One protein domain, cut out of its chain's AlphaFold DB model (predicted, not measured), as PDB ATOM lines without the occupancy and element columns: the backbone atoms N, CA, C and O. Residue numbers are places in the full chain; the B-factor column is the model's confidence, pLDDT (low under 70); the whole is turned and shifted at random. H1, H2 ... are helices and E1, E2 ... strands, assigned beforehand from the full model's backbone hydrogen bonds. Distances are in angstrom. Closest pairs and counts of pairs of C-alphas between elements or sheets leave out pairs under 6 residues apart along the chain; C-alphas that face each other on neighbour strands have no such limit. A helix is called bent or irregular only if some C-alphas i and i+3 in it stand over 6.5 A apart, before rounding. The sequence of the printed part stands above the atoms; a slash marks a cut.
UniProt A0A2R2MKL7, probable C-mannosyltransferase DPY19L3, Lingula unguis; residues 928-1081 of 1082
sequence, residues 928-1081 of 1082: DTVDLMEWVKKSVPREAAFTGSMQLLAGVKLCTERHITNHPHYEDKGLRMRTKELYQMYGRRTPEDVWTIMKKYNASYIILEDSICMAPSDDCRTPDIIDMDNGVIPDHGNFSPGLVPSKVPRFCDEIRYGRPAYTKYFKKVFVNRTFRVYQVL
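What this domain is: This is residues 928 to 1081 of the 1082 residues of the protein "probable C-mannosyltransferase DPY19L3" of Lingula unguis (UniProt A0A2R2MKL7). A small, strongly twisted sheet of four strands makes the middle of three layers, with H1 and H2 on one face and H3, H4 and H7 on the other. Beyond it, H6 and the looping residues 1030 to 1050 reach away, with C-alphas of that loop up to 28 A from the mean. The 154 printed residues include eight named helices and four strands, in the order H1 E1 H2 H3 H4 E2 H5 H6 H7 H8 E3 E4. The mixed sheet runs E1 E2 E4 E3, and the class is mixed. The whole is compact, with a radius of gyration of the C-alphas of 15.3 A and spans of 49 by 39 by 28 A.

How they stand to each other: Start with H1, residues 928 to 939, over E4, residues 1075 to 1080, at a height over the sheet of 9.7 A. Edge strand E1, residues 945 to 947, is parallel to E2, residues 1005 to 1009; look for N 947 and O 1005, 2.9 A apart. H2, residues 950 to 960, touches H1 at a steep tilt of 50 degrees, closest at C-alphas 960 and 937, 5.7 A. The hub H3, residues 973 to 986, is only just irregular, with C-alphas 982 and 985 6.54 A apart. With residues 981 to 985 alone it touches H4, residues 991 to 1000, in a helical hairpin; C-alphas 985 and 994 are closest, 6.0 A. E1, H2 H3 H4, E2 is a strand-helix-strand unit, two parallel neighbour strands with helices between. H5, residues 1010 to 1013, only just touches H6, residues 1022 to 1029, with 3 pairs of C-alphas within 8 A. H6 touches H3, closest at C-alphas 1023 and 986, 5.1 A. H7, residues 1051 to 1057, touches H3 at C-alphas 1052 and 986, 5.4 A, and lies on the same face as H4. H8, residues 1060 to 1063, is close but not clearly touching H4, 5.7 A between C-alphas 1062 and 991. E3, residues 1066 to 1071, forms a hairpin with E4: N 1079 and O 1067 are 2.8 A apart. E4 is antiparallel to E2: N 1006 and O 1078 are 2.9 A apart. In H1, H4 and H6 every O i to N i+4 pair is within hydrogen-bond range, against 5 of 7 in H2, 7 of 10 in H3 and 1 of 3 in H7, which has 3 of 4 O i to N i+3 pairs within range; H5 and H8 are too short for an i+4 pair.

Where its parts are: Find C-alpha 928 at (208.413, 269.051, 198.922), where H1 begins its 16.2 A. H3 runs 20.6 A from (235.837, 268.362, 181.883). E4, 16.1 A, ends at (210.892, 261.903, 178.328).

The domain as a whole: The C-alphas farthest apart are those of Lys 938 and Pro 1041, 49.7 A. The printed part has no cut; the long links are H2 to H3 and H6 to H7. Residues 971 and 1036 to 1041 are under 70 in pLDDT.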
ATOM      1  N   ASP A 928     208.433 269.124 200.391       87.12
ATOM      2  CA  ASP A 928     208.413 269.051 198.922       87.12
ATOM      3  C   ASP A 928     209.501 268.095 198.399       87.12
ATOM      4  O   ASP A 928     209.253 267.332 197.459       87.12
ATOM      5  N   THR A 929     210.702 268.103 198.994       88.06
ATOM      6  CA  THR A 929     211.760 267.154 198.613       88.06
ATOM      7  C   THR A 929     211.441 265.745 199.109       88.06
ATOM      8  O   THR A 929     211.677 264.783 198.378       88.06
ATOM      9  N   VAL A 930     210.880 265.583 200.314       89.12
ATOM     10  CA  VAL A 930     210.497 264.256 200.838       89.12
ATOM     11  C   VAL A 930     209.435 263.596 199.949       89.12
ATOM     12  O   VAL A 930     209.654 262.473 199.493       89.12
ATOM     13  N   ASP A 931     208.354 264.308 199.626       93.50
ATOM     14  CA  ASP A 931     207.276 263.869 198.724       93.50
ATOM     15  C   ASP A 931     207.817 263.445 197.344       93.50
ATOM     16  O   ASP A 931     207.544 262.338 196.870       93.50
ATOM     17  N   LEU A 932     208.702 264.252 196.744       94.12
ATOM     18  CA  LEU A 932     209.389 263.896 195.497       94.12
ATOM     19  C   LEU A 932     210.173 262.575 195.620       94.12
ATOM     20  O   LEU A 932     210.081 261.717 194.737       94.12
ATOM     21  N   MET A 933     210.938 262.381 196.699       94.62
ATOM     22  CA  MET A 933     211.735 261.162 196.893       94.62
ATOM     23  C   MET A 933     210.864 259.930 197.175       94.62
ATOM     24  O   MET A 933     211.214 258.828 196.743       94.62
ATOM     25  N   GLU A 934     209.729 260.081 197.862       94.19
ATOM     26  CA  GLU A 934     208.759 258.999 198.066       94.19
ATOM     27  C   GLU A 934     208.022 258.632 196.776       94.19
ATOM     28  O   GLU A 934     207.895 257.443 196.459       94.19
ATOM     29  N   TRP A 935     207.627 259.619 195.968       96.00
ATOM     30  CA  TRP A 935     207.052 259.375 194.648       96.00
ATOM     31  C   TRP A 935     208.035 258.637 193.726       96.00
ATOM     32  O   TRP A 935     207.660 257.621 193.134       96.00
ATOM     33  N   VAL A 936     209.308 259.060 193.657       95.94
ATOM     34  CA  VAL A 936     210.341 258.343 192.882       95.94
ATOM     35  C   VAL A 936     210.526 256.914 193.405       95.94
ATOM     36  O   VAL A 936     210.616 255.980 192.606       95.94
ATOM     37  N   LYS A 937     210.538 256.704 194.731       94.06
ATOM     38  CA  LYS A 937     210.630 255.357 195.323       94.06
ATOM     39  C   LYS A 937     209.480 254.447 194.895       94.06
ATOM     40  O   LYS A 937     209.750 253.288 194.580       94.06
ATOM     41  N   LYS A 938     208.246 254.962 194.908       94.19
ATOM     42  CA  LYS A 938     206.994 254.210 194.727       94.19
ATOM     43  C   LYS A 938     206.600 253.989 193.264       94.19
ATOM     44  O   LYS A 938     206.036 252.945 192.952       94.19
ATOM     45  N   SER A 939     206.878 254.953 192.386       93.25
ATOM     46  CA  SER A 939     206.254 255.041 191.053       93.25
ATOM     47  C   SER A 939     207.219 254.894 189.871       93.25
ATOM     48  O   SER A 939     206.768 254.908 188.726       93.25
ATOM     49  N   VAL A 940     208.531 254.782 190.107       95.25
ATOM     50  CA  VAL A 940     209.555 254.787 189.044       95.25
ATOM     51  C   VAL A 940     210.471 253.553 189.141       95.25
ATOM     52  O   VAL A 940     210.893 253.225 190.250       95.25
ATOM     53  N   PRO A 941     210.827 252.868 188.030       93.00
ATOM     54  CA  PRO A 941     211.767 251.735 188.034       93.00
ATOM     55  C   PRO A 941     213.150 252.050 188.641       93.00
ATOM     56  O   PRO A 941     213.493 253.212 188.875       93.00
ATOM     57  N   ARG A 942     213.967 251.020 188.904       90.31
ATOM     58  CA  ARG A 942     215.330 251.183 189.462       90.31
ATOM     59  C   ARG A 942     216.335 251.637 188.400       90.31
ATOM     60  O   ARG A 942     217.276 252.362 188.704       90.31
ATOM     61  N   GLU A 943     216.098 251.229 187.161       91.94
ATOM     62  CA  GLU A 943     216.950 251.396 185.985       91.94
ATOM     63  C   GLU A 943     216.863 252.818 185.408       91.94
ATOM     64  O   GLU A 943     217.775 253.263 184.711       91.94
ATOM     65  N   ALA A 944     215.772 253.529 185.713       93.00
ATOM     66  CA  ALA A 944     215.463 254.852 185.191       93.00
ATOM     67  C   ALA A 944     216.521 255.904 185.563       93.00
ATOM     68  O   ALA A 944     217.007 255.954 186.697       93.00
ATOM     69  N   ALA A 945     216.829 256.779 184.603       95.25
ATOM     70  CA  ALA A 945     217.788 257.866 184.756       95.25
ATOM     71  C   ALA A 945     217.095 259.227 184.907       95.25
ATOM     72  O   ALA A 945     216.223 259.585 184.108       95.25
ATOM     73  N   PHE A 946     217.524 259.995 185.906       96.56
ATOM     74  CA  PHE A 946     217.033 261.342 186.192       96.56
ATOM     75  C   PHE A 946     218.024 262.435 185.783       96.56
ATOM     76  O   PHE A 946     219.226 262.339 186.046       96.56
ATOM     77  N   THR A 947     217.477 263.511 185.223       95.88
ATOM     78  CA  THR A 947     218.144 264.793 184.970       95.88
ATOM     79  C   THR A 947     217.490 265.891 185.812       95.88
ATOM     80  O   THR A 947     216.287 265.864 186.045       95.88
ATOM     81  N   GLY A 948     218.278 266.852 186.290       93.44
ATOM     82  CA  GLY A 948     217.885 267.897 187.242       93.44
ATOM     83  C   GLY A 948     219.110 268.726 187.635       93.44
ATOM     84  O   GLY A 948     220.179 268.558 187.030       93.44
ATOM     85  N   SER A 949     219.011 269.582 188.656       90.94
ATOM     86  CA  SER A 949     220.207 270.237 189.194       90.94
ATOM     87  C   SER A 949     221.175 269.215 189.806       90.94
ATOM     88  O   SER A 949     220.779 268.192 190.371       90.94
ATOM     89  N   MET A 950     222.476 269.508 189.742       86.00
ATOM     90  CA  MET A 950     223.509 268.699 190.404       86.00
ATOM     91  C   MET A 950     223.277 268.551 191.920       86.00
ATOM     92  O   MET A 950     223.739 267.576 192.507       86.00
ATOM     93  N   GLN A 951     222.595 269.510 192.555       83.19
ATOM     94  CA  GLN A 951     222.308 269.487 193.990       83.19
ATOM     95  C   GLN A 951     221.198 268.472 194.294       83.19
ATOM     96  O   GLN A 951     221.413 267.541 195.071       83.19
ATOM     97  N   LEU A 952     220.056 268.584 193.607       89.62
ATOM     98  CA  LEU A 952     218.917 267.687 193.794       89.62
ATOM     99  C   LEU A 952     219.244 266.239 193.404       89.62
ATOM    100  O   LEU A 952     218.878 265.309 194.121       89.62
ATOM    101  N   LEU A 953     219.981 266.023 192.307       92.25
ATOM    102  CA  LEU A 953     220.324 264.674 191.838       92.25
ATOM    103  C   LEU A 953     221.219 263.890 192.811       92.25
ATOM    104  O   LEU A 953     221.115 262.664 192.874       92.25
ATOM    105  N   ALA A 954     222.049 264.563 193.614       87.44
ATOM    106  CA  ALA A 954     222.776 263.902 194.699       87.44
ATOM    107  C   ALA A 954     221.802 263.330 195.751       87.44
ATOM    108  O   ALA A 954     221.966 262.187 196.184       87.44
ATOM    109  N   GLY A 955     220.745 264.083 196.080       87.56
ATOM    110  CA  GLY A 955     219.619 263.620 196.893       87.56
ATOM    111  C   GLY A 955     218.860 262.462 196.238       87.56
ATOM    112  O   GLY A 955     218.666 261.435 196.879       87.56
ATOM    113  N   VAL A 956     218.524 262.558 194.943       90.81
ATOM    114  CA  VAL A 956     217.847 261.470 194.205       90.81
ATOM    115  C   VAL A 956     218.650 260.173 194.288       90.81
ATOM    116  O   VAL A 956     218.086 259.130 194.631       90.81
ATOM    117  N   LYS A 957     219.967 260.211 194.044       90.19
ATOM    118  CA  LYS A 957     220.801 259.003 194.114       90.19
ATOM    119  C   LYS A 957     220.889 258.436 195.532       90.19
ATOM    120  O   LYS A 957     220.778 257.221 195.684       90.19
ATOM    121  N   LEU A 958     221.065 259.289 196.545       88.69
ATOM    122  CA  LEU A 958     221.167 258.880 197.950       88.69
ATOM    123  C   LEU A 958     219.853 258.289 198.478       88.69
ATOM    124  O   LEU A 958     219.849 257.218 199.076       88.69
ATOM    125  N   CYS A 959     218.736 258.982 198.262       88.75
ATOM    126  CA  CYS A 959     217.447 258.619 198.839       88.75
ATOM    127  C   CYS A 959     216.749 257.484 198.082       88.75
ATOM    128  O   CYS A 959     215.945 256.776 198.688       88.75
ATOM    129  N   THR A 960     216.995 257.325 196.776       91.81
ATOM    130  CA  THR A 960     216.182 256.449 195.907       91.81
ATOM    131  C   THR A 960     216.972 255.378 195.150       91.81
ATOM    132  O   THR A 960     216.354 254.519 194.525       91.81
ATOM    133  N   GLU A 961     218.306 255.411 195.183       91.25
ATOM    134  CA  GLU A 961     219.228 254.526 194.444       91.25
ATOM    135  C   GLU A 961     219.189 254.616 192.900       91.25
ATOM    136  O   GLU A 961     220.069 254.028 192.263       91.25
ATOM    137  N   ARG A 962     218.256 255.359 192.280       92.88
ATOM    138  CA  ARG A 962     218.088 255.458 190.807       92.88
ATOM    139  C   ARG A 962     219.314 256.047 190.090       92.88
ATOM    140  O   ARG A 962     220.215 256.612 190.714       92.88
ATOM    141  N   HIS A 963     219.377 255.904 188.767       94.75
ATOM    142  CA  HIS A 963     220.452 256.489 187.961       94.75
ATOM    143  C   HIS A 963     220.281 258.010 187.807       94.75
ATOM    144  O   HIS A 963     219.166 258.530 187.794       94.75
ATOM    145  N   ILE A 964     221.399 258.729 187.669       95.06
ATOM    146  CA  ILE A 964     221.431 260.188 187.494       95.06
ATOM    147  C   ILE A 964     222.370 260.564 186.344       95.06
ATOM    148  O   ILE A 964     223.406 259.926 186.152       95.06
ATOM    149  N   THR A 965     222.018 261.586 185.562       93.38
ATOM    150  CA  THR A 965     222.793 261.991 184.374       93.38
ATOM    151  C   THR A 965     223.959 262.934 184.675       93.38
ATOM    152  O   THR A 965     224.905 263.007 183.894       93.38
ATOM    153  N   ASN A 966     223.899 263.656 185.791       91.94
ATOM    154  CA  ASN A 966     224.867 264.667 186.212       91.94
ATOM    155  C   ASN A 966     224.916 264.742 187.748       91.94
ATOM    156  O   ASN A 966     223.947 264.411 188.424       91.94
ATOM    157  N   HIS A 967     226.058 265.146 188.308       86.50
ATOM    158  CA  HIS A 967     226.310 265.190 189.755       86.50
ATOM    159  C   HIS A 967     227.392 266.240 190.079       86.50
ATOM    160  O   HIS A 967     228.133 266.612 189.170       86.50
ATOM    161  N   PRO A 968     227.538 266.722 191.332       74.75
ATOM    162  CA  PRO A 968     228.334 267.912 191.662       74.75
ATOM    163  C   PRO A 968     229.850 267.634 191.773       74.75
ATOM    164  O   PRO A 968     230.491 268.013 192.751       74.75
ATOM    165  N   HIS A 969     230.425 266.975 190.763       75.19
ATOM    166  CA  HIS A 969     231.869 266.956 190.518       75.19
ATOM    167  C   HIS A 969     232.157 267.980 189.416       75.19
ATOM    168  O   HIS A 969     231.840 267.753 188.251       75.19
ATOM    169  N   TYR A 970     232.698 269.132 189.799       70.50
ATOM    170  CA  TYR A 970     232.988 270.237 188.878       70.50
ATOM    171  C   TYR A 970     234.369 270.101 188.226       70.50
ATOM    172  O   TYR A 970     234.692 270.822 187.293       70.50
ATOM    173  N   GLU A 971     235.200 269.197 188.733       65.75
ATOM    174  CA  GLU A 971     236.584 269.009 188.318       65.75
ATOM    175  C   GLU A 971     236.669 268.394 186.910       65.75
ATOM    176  O   GLU A 971     237.446 268.857 186.074       65.75
ATOM    177  N   ASP A 972     235.823 267.406 186.617       74.88
ATOM    178  CA  ASP A 972     235.832 266.661 185.358       74.88
ATOM    179  C   ASP A 972     235.322 267.505 184.169       74.88
ATOM    180  O   ASP A 972     234.232 268.087 184.205       74.88
ATOM    181  N   LYS A 973     236.124 267.576 183.098       77.06
ATOM    182  CA  LYS A 973     235.837 268.362 181.883       77.06
ATOM    183  C   LYS A 973     234.683 267.768 181.062       77.06
ATOM    184  O   LYS A 973     233.866 268.516 180.526       77.06
ATOM    185  N   GLY A 974     234.575 266.441 180.985       82.69
ATOM    186  CA  GLY A 974     233.508 265.751 180.257       82.69
ATOM    187  C   GLY A 974     232.150 265.880 180.949       82.69
ATOM    188  O   GLY A 974     231.135 266.123 180.297       82.69
ATOM    189  N   LEU A 975     232.125 265.796 182.280       82.69
ATOM    190  CA  LEU A 975     230.921 265.963 183.087       82.69
ATOM    191  C   LEU A 975     230.448 267.420 183.134       82.69
ATOM    192  O   LEU A 975     229.238 267.656 183.109       82.69
ATOM    193  N   ARG A 976     231.368 268.397 183.141       84.81
ATOM    194  CA  ARG A 976     231.030 269.814 182.932       84.81
ATOM    195  C   ARG A 976     230.334 270.026 181.593       84.81
ATOM    196  O   ARG A 976     229.218 270.540 181.580       84.81
ATOM    197  N   MET A 977     230.913 269.530 180.496       86.12
ATOM    198  CA  MET A 977     230.295 269.596 179.163       86.12
ATOM    199  C   MET A 977     228.925 268.898 179.116       86.12
ATOM    200  O   MET A 977     227.953 269.491 178.652       86.12
ATOM    201  N   ARG A 978     228.802 267.689 179.685       90.69
ATOM    202  CA  ARG A 978     227.514 266.982 179.821       90.69
ATOM    203  C   ARG A 978     226.489 267.795 180.616       90.69
ATOM    204  O   ARG A 978     225.320 267.825 180.251       90.69
ATOM    205  N   THR A 979     226.909 268.471 181.683       91.06
ATOM    206  CA  THR A 979     226.014 269.294 182.510       91.06
ATOM    207  C   THR A 979     225.595 270.571 181.784       91.06
ATOM    208  O   THR A 979     224.415 270.903 181.818       91.06
ATOM    209  N   LYS A 980     226.508 271.235 181.063       90.44
ATOM    210  CA  LYS A 980     226.214 272.375 180.176       90.44
ATOM    211  C   LYS A 980     225.161 272.028 179.118       90.44
ATOM    212  O   LYS A 980     224.284 272.846 178.849       90.44
ATOM    213  N   GLU A 981     225.216 270.823 178.546       93.06
ATOM    214  CA  GLU A 981     224.173 270.333 177.637       93.06
ATOM    215  C   GLU A 981     222.850 270.057 178.372       93.06
ATOM    216  O   GLU A 981     221.812 270.581 177.981       93.06
ATOM    217  N   LEU A 982     222.859 269.290 179.466       93.94
ATOM    218  CA  LEU A 982     221.631 268.941 180.199       93.94
ATOM    219  C   LEU A 982     220.918 270.174 180.789       93.94
ATOM    220  O   LEU A 982     219.689 270.233 180.803       93.94
ATOM    221  N   TYR A 983     221.666 271.190 181.227       94.12
ATOM    222  CA  TYR A 983     221.132 272.455 181.746       94.12
ATOM    223  C   TYR A 983     220.506 273.356 180.666       94.12
ATOM    224  O   TYR A 983     219.857 274.342 181.020       94.12
ATOM    225  N   GLN A 984     220.585 273.010 179.374       94.25
ATOM    226  CA  GLN A 984     219.846 273.710 178.310       94.25
ATOM    227  C   GLN A 984     218.323 273.710 178.539       94.25
ATOM    228  O   GLN A 984     217.638 274.596 178.035       94.25
ATOM    229  N   MET A 985     217.791 272.798 179.367       94.06
ATOM    230  CA  MET A 985     216.393 272.832 179.822       94.06
ATOM    231  C   MET A 985     216.020 274.088 180.641       94.06
ATOM    232  O   MET A 985     214.846 274.439 180.709       94.06
ATOM    233  N   TYR A 986     216.981 274.804 181.236       93.56
ATOM    234  CA  TYR A 986     216.734 276.105 181.883       93.56
ATOM    235  C   TYR A 986     216.871 277.297 180.914       93.56
ATOM    236  O   TYR A 986     216.499 278.422 181.255       93.56
ATOM    237  N   GLY A 987     217.401 277.066 179.711       91.81
ATOM    238  CA  GLY A 987     217.660 278.091 178.706       91.81
ATOM    239  C   GLY A 987     216.478 278.392 177.786       91.81
ATOM    240  O   GLY A 987     215.407 277.774 177.836       91.81
ATOM    241  N   ARG A 988     216.698 279.356 176.896       91.56
ATOM    242  CA  ARG A 988     215.801 279.696 175.784       91.56
ATOM    243  C   ARG A 988     216.051 278.761 174.586       91.56
ATOM    244  O   ARG A 988     216.847 279.064 173.700       91.56
ATOM    245  N   ARG A 989     215.387 277.597 174.592       92.25
ATOM    246  CA  ARG A 989     215.534 276.486 173.623       92.25
ATOM    247  C   ARG A 989     214.181 275.897 173.209       92.25
ATOM    248  O   ARG A 989     213.201 276.025 173.943       92.25
ATOM    249  N   THR A 990     214.121 275.240 172.048       93.75
ATOM    250  CA  THR A 990     212.902 274.540 171.599       93.75
ATOM    251  C   THR A 990     212.712 273.220 172.362       93.75
ATOM    252  O   THR A 990     213.686 272.658 172.874       93.75
ATOM    253  N   PRO A 991     211.483 272.670 172.446       94.44
ATOM    254  CA  PRO A 991     211.280 271.360 173.062       94.44
ATOM    255  C   PRO A 991     211.974 270.214 172.312       94.44
ATOM    256  O   PRO A 991     212.359 269.236 172.946       94.44
ATOM    257  N   GLU A 992     212.190 270.344 171.001       94.56
ATOM    258  CA  GLU A 992     212.890 269.346 170.184       94.56
ATOM    259  C   GLU A 992     214.407 269.335 170.447       94.56
ATOM    260  O   GLU A 992     214.984 268.256 170.599       94.56
ATOM    261  N   ASP A 993     215.036 270.509 170.624       94.50
ATOM    262  CA  ASP A 993     216.441 270.617 171.062       94.50
ATOM    263  C   ASP A 993     216.649 269.870 172.390       94.50
ATOM    264  O   ASP A 993     217.520 269.006 172.522       94.50
ATOM    265  N   VAL A 994     215.819 270.197 173.391       95.50
ATOM    266  CA  VAL A 994     215.948 269.652 174.747       95.50
ATOM    267  C   VAL A 994     215.651 268.154 174.754       95.50
ATOM    268  O   VAL A 994     216.393 267.396 175.375       95.50
ATOM    269  N   TRP A 995     214.632 267.690 174.025       96.19
ATOM    270  CA  TRP A 995     214.340 266.259 173.890       96.19
ATOM    271  C   TRP A 995     215.508 265.490 173.265       96.19
ATOM    272  O   TRP A 995     215.901 264.447 173.789       96.19
ATOM    273  N   THR A 996     216.129 266.040 172.218       96.38
ATOM    274  CA  THR A 996     217.296 265.438 171.553       96.38
ATOM    275  C   THR A 996     218.479 265.285 172.519       96.38
ATOM    276  O   THR A 996     219.103 264.223 172.572       96.38
ATOM    277  N   ILE A 997     218.745 266.296 173.355       96.19
ATOM    278  CA  ILE A 997     219.771 266.236 174.413       96.19
ATOM    279  C   ILE A 997     219.429 265.163 175.462       96.19
ATOM    280  O   ILE A 997     220.297 264.379 175.857       96.19
ATOM    281  N   MET A 998     218.167 265.072 175.892       95.75
ATOM    282  CA  MET A 998     217.741 264.051 176.857       95.75
ATOM    283  C   MET A 998     217.871 262.630 176.286       95.75
ATOM    284  O   MET A 998     218.318 261.728 176.999       95.75
ATOM    285  N   LYS A 999     217.584 262.426 174.992       95.12
ATOM    286  CA  LYS A 999     217.824 261.148 174.297       95.12
ATOM    287  C   LYS A 999     219.309 260.814 174.174       95.12
ATOM    288  O   LYS A 999     219.687 259.696 174.517       95.12
ATOM    289  N   LYS A1000     220.162 261.776 173.792       94.94
ATOM    290  CA  LYS A1000     221.631 261.615 173.716       94.94
ATOM    291  C   LYS A1000     222.236 261.056 175.011       94.94
ATOM    292  O   LYS A1000     223.189 260.283 174.961       94.94
ATOM    293  N   TYR A1001     221.679 261.424 176.166       94.25
ATOM    294  CA  TYR A1001     222.152 260.988 177.483       94.25
ATOM    295  C   TYR A1001     221.299 259.904 178.161       94.25
ATOM    296  O   TYR A1001     221.542 259.610 179.335       94.25
ATOM    297  N   ASN A1002     220.348 259.306 177.430       93.56
ATOM    298  CA  ASN A1002     219.399 258.290 177.897       93.56
ATOM    299  C   ASN A1002     218.638 258.683 179.184       93.56
ATOM    300  O   ASN A1002     218.436 257.866 180.083       93.56
ATOM    301  N   ALA A1003     218.239 259.953 179.295       94.88
ATOM    302  CA  ALA A1003     217.436 260.441 180.411       94.88
ATOM    303  C   ALA A1003     215.985 259.944 180.290       94.88
ATOM    304  O   ALA A1003     215.336 260.121 179.258       94.88
ATOM    305  N   SER A1004     215.465 259.338 181.357       95.81
ATOM    306  CA  SER A1004     214.083 258.844 181.433       95.81
ATOM    307  C   SER A1004     213.123 259.917 181.959       95.81
ATOM    308  O   SER A1004     211.974 260.000 181.517       95.81
ATOM    309  N   TYR A1005     213.601 260.759 182.882       97.06
ATOM    310  CA  TYR A1005     212.834 261.830 183.520       97.06
ATOM    311  C   TYR A1005     213.680 263.097 183.687       97.06
ATOM    312  O   TYR A1005     214.847 263.021 184.078       97.06
ATOM    313  N   ILE A1006     213.067 264.262 183.469       96.44
ATOM    314  CA  ILE A1006     213.613 265.569 183.857       96.44
ATOM    315  C   ILE A1006     212.882 266.087 185.100       96.44
ATOM    316  O   ILE A1006     211.658 265.976 185.189       96.44
ATOM    317  N   ILE A1007     213.620 266.667 186.043       96.56
ATOM    318  CA  ILE A1007     213.095 267.394 187.201       96.56
ATOM    319  C   ILE A1007     213.393 268.878 187.000       96.56
ATOM    320  O   ILE A1007     214.547 269.271 186.826       96.56
ATOM    321  N   LEU A1008     212.347 269.698 187.024       95.38
ATOM    322  CA  LEU A1008     212.441 271.151 186.966       95.38
ATOM    323  C   LEU A1008     212.102 271.743 188.334       95.38
ATOM    324  O   LEU A1008     211.132 271.340 188.978       95.38
ATOM    325  N   GLU A1009     212.929 272.697 188.751       93.50
ATOM    326  CA  GLU A1009     212.908 273.347 190.061       93.50
ATOM    327  C   GLU A1009     212.442 274.794 189.893       93.50
ATOM    328  O   GLU A1009     213.047 275.566 189.139       93.50
ATOM    329  N   ASP A1010     211.372 275.179 190.586       89.75
ATOM    330  CA  ASP A1010     210.798 276.523 190.446       89.75
ATOM    331  C   ASP A1010     211.703 277.605 191.041       89.75
ATOM    332  O   ASP A1010     211.786 278.700 190.488       89.75
ATOM    333  N   SER A1011     212.473 277.254 192.074       86.94
ATOM    334  CA  SER A1011     213.561 278.056 192.643       86.94
ATOM    335  C   SER A1011     214.663 278.409 191.636       86.94
ATOM    336  O   SER A1011     215.301 279.446 191.787       86.94
ATOM    337  N   ILE A1012     214.885 277.585 190.604       89.38
ATOM    338  CA  ILE A1012     215.878 277.840 189.547       89.38
ATOM    339  C   ILE A1012     215.224 278.529 188.346       89.38
ATOM    340  O   ILE A1012     215.786 279.475 187.799       89.38
ATOM    341  N   CYS A1013     214.042 278.070 187.925       88.25
ATOM    342  CA  CYS A1013     213.385 278.586 186.723       88.25
ATOM    343  C   CYS A1013     212.784 279.995 186.913       88.25
ATOM    344  O   CYS A1013     212.777 280.776 185.965       88.25
ATOM    345  N   MET A1014     212.311 280.329 188.124       85.62
ATOM    346  CA  MET A1014     211.637 281.603 188.443       85.62
ATOM    347  C   MET A1014     212.462 282.550 189.320       85.62
ATOM    348  O   MET A1014     211.934 283.562 189.782       85.62
ATOM    349  N   ALA A1015     213.741 282.254 189.559       84.12
ATOM    350  CA  ALA A1015     214.634 283.201 190.223       84.12
ATOM    351  C   ALA A1015     214.680 284.530 189.437       84.12
ATOM    352  O   ALA A1015     214.775 284.480 188.206       84.12
ATOM    353  N   PRO A1016     214.643 285.706 190.092       81.25
ATOM    354  CA  PRO A1016     214.863 286.982 189.413       81.25
ATOM    355  C   PRO A1016     216.266 287.027 188.789       81.25
ATOM    356  O   PRO A1016     217.198 286.413 189.304       81.25
ATOM    357  N   SER A1017     216.408 287.729 187.662       79.88
ATOM    358  CA  SER A1017     217.681 287.840 186.933       79.88
ATOM    359  C   SER A1017     218.671 288.749 187.669       79.88
ATOM    360  O   SER A1017     218.315 289.852 188.083       79.88
ATOM    361  N   ASP A1018     219.902 288.266 187.824       76.31
ATOM    362  CA  ASP A1018     221.011 288.887 188.565       76.31
ATOM    363  C   ASP A1018     222.362 288.745 187.819       76.31
ATOM    364  O   ASP A1018     223.429 288.859 188.419       76.31
ATOM    365  N   ASP A1019     222.313 288.429 186.516       74.12
ATOM    366  CA  ASP A1019     223.443 288.018 185.661       74.12
ATOM    367  C   ASP A1019     224.228 286.772 186.162       74.12
ATOM    368  O   ASP A1019     225.296 286.449 185.619       74.12
ATOM    369  N   CYS A1020     223.707 286.030 187.154       79.50
ATOM    370  CA  CYS A1020     224.408 284.915 187.803       79.50
ATOM    371  C   CYS A1020     223.577 283.654 188.134       79.50
ATOM    372  O   CYS A1020     224.166 282.596 188.376       79.50
ATOM    373  N   ARG A1021     222.240 283.693 188.094       86.75
ATOM    374  CA  ARG A1021     221.372 282.505 188.187       86.75
ATOM    375  C   ARG A1021     221.620 281.535 187.021       86.75
ATOM    376  O   ARG A1021     221.949 281.942 185.907       86.75
ATOM    377  N   THR A1022     221.393 280.237 187.242       87.94
ATOM    378  CA  THR A1022     221.610 279.171 186.235       87.94
ATOM    379  C   THR A1022     220.997 279.458 184.849       87.94
ATOM    380  O   THR A1022     221.691 279.206 183.861       87.94
ATOM    381  N   PRO A1023     219.764 280.002 184.723       89.94
ATOM    382  CA  PRO A1023     219.198 280.357 183.418       89.94
ATOM    383  C   PRO A1023     220.002 281.430 182.667       89.94
ATOM    384  O   PRO A1023     220.165 281.319 181.455       89.94
ATOM    385  N   ASP A1024     220.557 282.421 183.374       88.06
ATOM    386  CA  ASP A1024     221.314 283.528 182.771       88.06
ATOM    387  C   ASP A1024     222.704 283.070 182.320       88.06
ATOM    388  O   ASP A1024     223.161 283.459 181.245       88.06
ATOM    389  N   ILE A1025     223.354 282.185 183.089       88.00
ATOM    390  CA  ILE A1025     224.618 281.552 182.675       88.00
ATOM    391  C   ILE A1025     224.415 280.755 181.376       88.00
ATOM    392  O   ILE A1025     225.237 280.851 180.467       88.00
ATOM    393  N   ILE A1026     223.317 279.995 181.269       89.94
ATOM    394  CA  ILE A1026     222.992 279.202 180.074       89.94
ATOM    395  C   ILE A1026     222.630 280.090 178.878       89.94
ATOM    396  O   ILE A1026     223.090 279.824 177.769       89.94
ATOM    397  N   ASP A1027     221.847 281.153 179.070       88.56
ATOM    398  CA  ASP A1027     221.506 282.064 177.975       88.56
ATOM    399  C   ASP A1027     222.745 282.829 177.473       88.56
ATOM    400  O   ASP A1027     222.974 282.872 176.265       88.56
ATOM    401  N   MET A1028     223.622 283.327 178.355       85.62
ATOM    402  CA  MET A1028     224.873 283.984 177.939       85.62
ATOM    403  C   MET A1028     225.845 283.048 177.208       85.62
ATOM    404  O   MET A1028     226.487 283.474 176.245       85.62
ATOM    405  N   ASP A1029     225.945 281.785 177.631       86.88
ATOM    406  CA  ASP A1029     226.735 280.748 176.951       86.88
ATOM    407  C   ASP A1029     226.145 280.388 175.569       86.88
ATOM    408  O   ASP A1029     226.887 280.136 174.619       86.88
ATOM    409  N   ASN A1030     224.819 280.485 175.417       88.44
ATOM    410  CA  ASN A1030     224.107 280.398 174.136       88.44
ATOM    411  C   ASN A1030     224.198 281.677 173.269       88.44
ATOM    412  O   ASN A1030     223.661 281.691 172.161       88.44
ATOM    413  N   GLY A1031     224.832 282.758 173.743       86.62
ATOM    414  CA  GLY A1031     224.886 284.049 173.041       86.62
ATOM    415  C   GLY A1031     223.592 284.879 173.117       86.62
ATOM    416  O   GLY A1031     223.409 285.812 172.335       86.62
ATOM    417  N   VAL A1032     222.698 284.549 174.048       87.75
ATOM    418  CA  VAL A1032     221.383 285.169 174.257       87.75
ATOM    419  C   VAL A1032     221.435 286.207 175.385       87.75
ATOM    420  O   VAL A1032     222.177 286.055 176.354       87.75
ATOM    421  N   ILE A1033     220.647 287.280 175.263       84.50
ATOM    422  CA  ILE A1033     220.494 288.305 176.313       84.50
ATOM    423  C   ILE A1033     219.633 287.752 177.478       84.50
ATOM    424  O   ILE A1033     218.514 287.299 177.212       84.50
ATOM    425  N   PRO A1034     220.110 287.796 178.744       83.69
ATOM    426  CA  PRO A1034     219.325 287.473 179.943       83.69
ATOM    427  C   PRO A1034     218.072 288.338 180.115       83.69
ATOM    428  O   PRO A1034     217.992 289.437 179.577       83.69
ATOM    429  N   ASP A1035     217.110 287.888 180.926       72.62
ATOM    430  CA  ASP A1035     215.783 288.529 180.989       72.62
ATOM    431  C   ASP A1035     215.819 290.003 181.466       72.62
ATOM    432  O   ASP A1035     214.943 290.778 181.078       72.62
ATOM    433  N   HIS A1036     216.844 290.409 182.233       67.00
ATOM    434  CA  HIS A1036     217.119 291.812 182.606       67.00
ATOM    435  C   HIS A1036     218.599 292.235 182.429       67.00
ATOM    436  O   HIS A1036     219.017 293.253 182.979       67.00
ATOM    437  N   GLY A1037     219.404 291.460 181.693       60.59
ATOM    438  CA  GLY A1037     220.862 291.645 181.629       60.59
ATOM    439  C   GLY A1037     221.318 292.833 180.771       60.59
ATOM    440  O   GLY A1037     220.684 293.193 179.778       60.59
ATOM    441  N   ASN A1038     222.467 293.426 181.115       58.12
ATOM    442  CA  ASN A1038     223.056 294.527 180.341       58.12
ATOM    443  C   ASN A1038     223.484 294.085 178.925       58.12
ATOM    444  O   ASN A1038     224.058 293.006 178.745       58.12
ATOM    445  N   PHE A1039     223.289 294.964 177.930       60.47
ATOM    446  CA  PHE A1039     223.659 294.752 176.519       60.47
ATOM    447  C   PHE A1039     225.175 294.545 176.328       60.47
ATOM    448  O   PHE A1039     225.930 295.458 175.998       60.47
ATOM    449  N   SER A1040     225.624 293.306 176.519       64.31
ATOM    450  CA  SER A1040     227.022 292.904 176.367       64.31
ATOM    451  C   SER A1040     227.367 292.702 174.880       64.31
ATOM    452  O   SER A1040     226.600 292.031 174.185       64.31
ATOM    453  N   PRO A1041     228.506 293.213 174.361       66.25
ATOM    454  CA  PRO A1041     228.783 293.248 172.919       66.25
ATOM    455  C   PRO A1041     228.705 291.875 172.233       66.25
ATOM    456  O   PRO A1041     229.534 291.001 172.477       66.25
ATOM    457  N   GLY A1042     227.699 291.663 171.381       72.81
ATOM    458  CA  GLY A1042     227.470 290.375 170.716       72.81
ATOM    459  C   GLY A1042     226.704 289.341 171.553       72.81
ATOM    460  O   GLY A1042     227.036 288.159 171.493       72.81
ATOM    461  N   LEU A1043     225.722 289.766 172.353       81.69
ATOM    462  CA  LEU A1043     224.559 288.943 172.717       81.69
ATOM    463  C   LEU A1043     223.349 289.366 171.861       81.69
ATOM    464  O   LEU A1043     223.262 290.520 171.445       81.69
ATOM    465  N   VAL A1044     222.418 288.445 171.599       85.81
ATOM    466  CA  VAL A1044     221.255 288.654 170.712       85.81
ATOM    467  C   VAL A1044     219.946 288.358 171.467       85.81
ATOM    468  O   VAL A1044     219.904 287.405 172.250       85.81
ATOM    469  N   PRO A1045     218.853 289.126 171.277       83.56
ATOM    470  CA  PRO A1045     217.556 288.775 171.857       83.56
ATOM    471  C   PRO A1045     217.034 287.451 171.275       83.56
ATOM    472  O   PRO A1045     217.061 287.233 170.061       83.56
ATOM    473  N   SER A1046     216.542 286.558 172.136       86.06
ATOM    474  CA  SER A1046     216.040 285.252 171.695       86.06
ATOM    475  C   SER A1046     214.733 285.361 170.909       86.06
ATOM    476  O   SER A1046     213.812 286.072 171.305       86.06
ATOM    477  N   LYS A1047     214.619 284.553 169.849       86.94
ATOM    478  CA  LYS A1047     213.365 284.318 169.111       86.94
ATOM    479  C   LYS A1047     212.472 283.249 169.761       86.94
ATOM    480  O   LYS A1047     211.349 283.055 169.313       86.94
ATOM    481  N   VAL A1048     212.970 282.548 170.785       89.56
ATOM    482  CA  VAL A1048     212.259 281.474 171.498       89.56
ATOM    483  C   VAL A1048     212.132 281.762 173.007       89.56
ATOM    484  O   VAL A1048     213.036 282.367 173.607       89.56
ATOM    485  N   PRO A1049     211.019 281.347 173.639       90.00
ATOM    486  CA  PRO A1049     210.809 281.479 175.080       90.00
ATOM    487  C   PRO A1049     211.675 280.494 175.892       90.00
ATOM    488  O   PRO A1049     212.377 279.649 175.335       90.00
ATOM    489  N   ARG A1050     211.649 280.615 177.226       91.12
ATOM    490  CA  ARG A1050     212.402 279.751 178.152       91.12
ATOM    491  C   ARG A1050     211.714 278.390 178.304       91.12
ATOM    492  O   ARG A1050     210.527 278.336 178.620       91.12
ATOM    493  N   PHE A1051     212.452 277.291 178.121       93.88
ATOM    494  CA  PHE A1051     211.867 275.940 178.113       93.88
ATOM    495  C   PHE A1051     211.204 275.573 179.449       93.88
ATOM    496  O   PHE A1051     210.063 275.113 179.451       93.88
ATOM    497  N   CYS A1052     211.894 275.794 180.578       91.88
ATOM    498  CA  CYS A1052     211.420 275.366 181.901       91.88
ATOM    499  C   CYS A1052     210.132 276.061 182.376       91.88
ATOM    500  O   CYS A1052     209.465 275.547 183.279       91.88
ATOM    501  N   ASP A1053     209.782 277.198 181.770       90.31
ATOM    502  CA  ASP A1053     208.553 277.930 182.060       90.31
ATOM    503  C   ASP A1053     207.426 277.502 181.108       90.31
ATOM    504  O   ASP A1053     206.391 277.002 181.545       90.31
ATOM    505  N   GLU A1054     207.656 277.546 179.792       91.25
ATOM    506  CA  GLU A1054     206.624 277.224 178.796       91.25
ATOM    507  C   GLU A1054     206.081 275.789 178.872       91.25
ATOM    508  O   GLU A1054     204.894 275.545 178.632       91.25
ATOM    509  N   ILE A1055     206.920 274.829 179.273       93.06
ATOM    510  CA  ILE A1055     206.510 273.431 179.456       93.06
ATOM    511  C   ILE A1055     205.398 273.264 180.514       93.06
ATOM    512  O   ILE A1055     204.651 272.283 180.484       93.06
ATOM    513  N   ARG A1056     205.225 274.238 181.420       90.50
ATOM    514  CA  ARG A1056     204.197 274.221 182.474       90.50
ATOM    515  C   ARG A1056     202.781 274.338 181.916       90.50
ATOM    516  O   ARG A1056     201.879 273.682 182.442       90.50
ATOM    517  N   TYR A1057     202.601 275.116 180.846       90.56
ATOM    518  CA  TYR A1057     201.305 275.362 180.203       90.56
ATOM    519  C   TYR A1057     200.810 274.184 179.351       90.56
ATOM    520  O   TYR A1057     199.676 274.205 178.882       90.56
ATOM    521  N   GLY A1058     201.635 273.150 179.135       85.19
ATOM    522  CA  GLY A1058     201.215 271.926 178.447       85.19
ATOM    523  C   GLY A1058     200.850 272.115 176.970       85.19
ATOM    524  O   GLY A1058     200.044 271.348 176.444       85.19
ATOM    525  N   ARG A1059     201.422 273.124 176.291       89.75
ATOM    526  CA  ARG A1059     201.169 273.379 174.861       89.75
ATOM    527  C   ARG A1059     201.489 272.122 174.016       89.75
ATOM    528  O   ARG A1059     202.493 271.465 174.306       89.75
ATOM    529  N   PRO A1060     200.745 271.828 172.925       88.50
ATOM    530  CA  PRO A1060     200.942 270.621 172.104       88.50
ATOM    531  C   PRO A1060     202.383 270.372 171.623       88.50
ATOM    532  O   PRO A1060     202.840 269.232 171.580       88.50
ATOM    533  N   ALA A1061     203.131 271.440 171.324       89.38
ATOM    534  CA  ALA A1061     204.533 271.362 170.907       89.38
ATOM    535  C   ALA A1061     205.476 270.768 171.977       89.38
ATOM    536  O   ALA A1061     206.534 270.252 171.631       89.38
ATOM    537  N   TYR A1062     205.103 270.823 173.260       92.31
ATOM    538  CA  TYR A1062     205.882 270.274 174.375       92.31
ATOM    539  C   TYR A1062     205.375 268.884 174.775       92.31
ATOM    540  O   TYR A1062     206.179 267.986 175.023       92.31
ATOM    541  N   THR A1063     204.053 268.672 174.788       91.94
ATOM    542  CA  THR A1063     203.448 267.390 175.197       91.94
ATOM    543  C   THR A1063     203.698 266.246 174.214       91.94
ATOM    544  O   THR A1063     203.657 265.091 174.630       91.94
ATOM    545  N   LYS A1064     204.061 266.547 172.955       93.81
ATOM    546  CA  LYS A1064     204.632 265.580 171.996       93.81
ATOM    547  C   LYS A1064     205.885 264.867 172.536       93.81
ATOM    548  O   LYS A1064     206.081 263.693 172.246       93.81
ATOM    549  N   TYR A1065     206.724 265.566 173.305       94.88
ATOM    550  CA  TYR A1065     208.048 265.088 173.732       94.88
ATOM    551  C   TYR A1065     208.142 264.810 175.245       94.88
ATOM    552  O   TYR A1065     208.943 263.977 175.674       94.88
ATOM    553  N   PHE A1066     207.328 265.491 176.061       96.56
ATOM    554  CA  PHE A1066     207.408 265.458 177.524       96.56
ATOM    555  C   PHE A1066     206.032 265.298 178.179       96.56
ATOM    556  O   PHE A1066     205.147 266.140 178.022       96.56
ATOM    557  N   LYS A1067     205.869 264.260 179.006       95.44
ATOM    558  CA  LYS A1067     204.641 264.016 179.781       95.44
ATOM    559  C   LYS A1067     204.854 264.378 181.248       95.44
ATOM    560  O   LYS A1067     205.685 263.768 181.911       95.44
ATOM    561  N   LYS A1068     204.090 265.338 181.781       95.75
ATOM    562  CA  LYS A1068     204.097 265.670 183.221       95.75
ATOM    563  C   LYS A1068     203.605 264.464 184.031       95.75
ATOM    564  O   LYS A1068     202.534 263.939 183.734       95.75
ATOM    565  N   VAL A1069     204.381 264.030 185.026       95.81
ATOM    566  CA  VAL A1069     204.096 262.828 185.842       95.81
ATOM    567  C   VAL A1069     204.070 263.086 187.350       95.81
ATOM    568  O   VAL A1069     203.461 262.306 188.077       95.81
ATOM    569  N   PHE A1070     204.670 264.184 187.815       95.94
ATOM    570  CA  PHE A1070     204.601 264.640 189.205       95.94
ATOM    571  C   PHE A1070     204.686 266.169 189.267       95.94
ATOM    572  O   PHE A1070     205.342 266.800 188.430       95.94
ATOM    573  N   VAL A1071     204.016 266.764 190.251       94.38
ATOM    574  CA  VAL A1071     204.068 268.196 190.562       94.38
ATOM    575  C   VAL A1071     203.716 268.404 192.031       94.38
ATOM    576  O   VAL A1071     202.645 267.988 192.461       94.38
ATOM    577  N   ASN A1072     204.584 269.103 192.758       93.56
ATOM    578  CA  ASN A1072     204.257 269.719 194.042       93.56
ATOM    579  C   ASN A1072     204.583 271.223 193.994       93.56
ATOM    580  O   ASN A1072     204.552 271.821 192.910       93.56
ATOM    581  N   ARG A1073     204.809 271.873 195.142       88.19
ATOM    582  CA  ARG A1073     204.990 273.331 195.194       88.19
ATOM    583  C   ARG A1073     206.343 273.774 194.629       88.19
ATOM    584  O   ARG A1073     206.404 274.845 194.028       88.19
ATOM    585  N   THR A1074     207.385 272.956 194.775       89.69
ATOM    586  CA  THR A1074     208.766 273.309 194.390       89.69
ATOM    587  C   THR A1074     209.254 272.577 193.133       89.69
ATOM    588  O   THR A1074     210.030 273.144 192.356       89.69
ATOM    589  N   PHE A1075     208.774 271.352 192.879       94.56
ATOM    590  CA  PHE A1075     209.284 270.474 191.819       94.56
ATOM    591  C   PHE A1075     208.215 270.069 190.798       94.56
ATOM    592  O   PHE A1075     207.064 269.791 191.143       94.56
ATOM    593  N   ARG A1076     208.612 269.938 189.523       95.06
ATOM    594  CA  ARG A1076     207.807 269.288 188.470       95.06
ATOM    595  C   ARG A1076     208.637 268.268 187.706       95.06
ATOM    596  O   ARG A1076     209.687 268.609 187.166       95.06
ATOM    597  N   VAL A1077     208.146 267.031 187.628       96.56
ATOM    598  CA  VAL A1077     208.811 265.937 186.907       96.56
ATOM    599  C   VAL A1077     208.076 265.650 185.606       96.56
ATOM    600  O   VAL A1077     206.853 265.470 185.593       96.56
ATOM    601  N   TYR A1078     208.837 265.553 184.518       96.75
ATOM    602  CA  TYR A1078     208.339 265.160 183.206       96.75
ATOM    603  C   TYR A1078     209.077 263.911 182.716       96.75
ATOM    604  O   TYR A1078     210.305 263.856 182.726       96.75
ATOM    605  N   GLN A1079     208.320 262.915 182.269       96.56
ATOM    606  CA  GLN A1079     208.825 261.739 181.570       96.56
ATOM    607  C   GLN A1079     209.209 262.121 180.135       96.56
ATOM    608  O   GLN A1079     208.427 262.774 179.439       96.56
ATOM    609  N   VAL A1080     210.391 261.690 179.694       96.12
ATOM    610  CA  VAL A1080     210.892 261.903 178.328       96.12
ATOM    611  C   VAL A1080     210.303 260.823 177.419       96.12
ATOM    612  O   VAL A1080     210.685 259.654 177.505       96.12
ATOM    613  N   LEU A1081     209.362 261.196 176.552       92.44
ATOM    614  CA  LEU A1081     208.686 260.251 175.657       92.44
ATOM    615  C   LEU A1081     209.652 259.714 174.593       92.44
ATOM    616  O   LEU A1081     210.606 260.397 174.218       92.44
TER     617      LEU A1081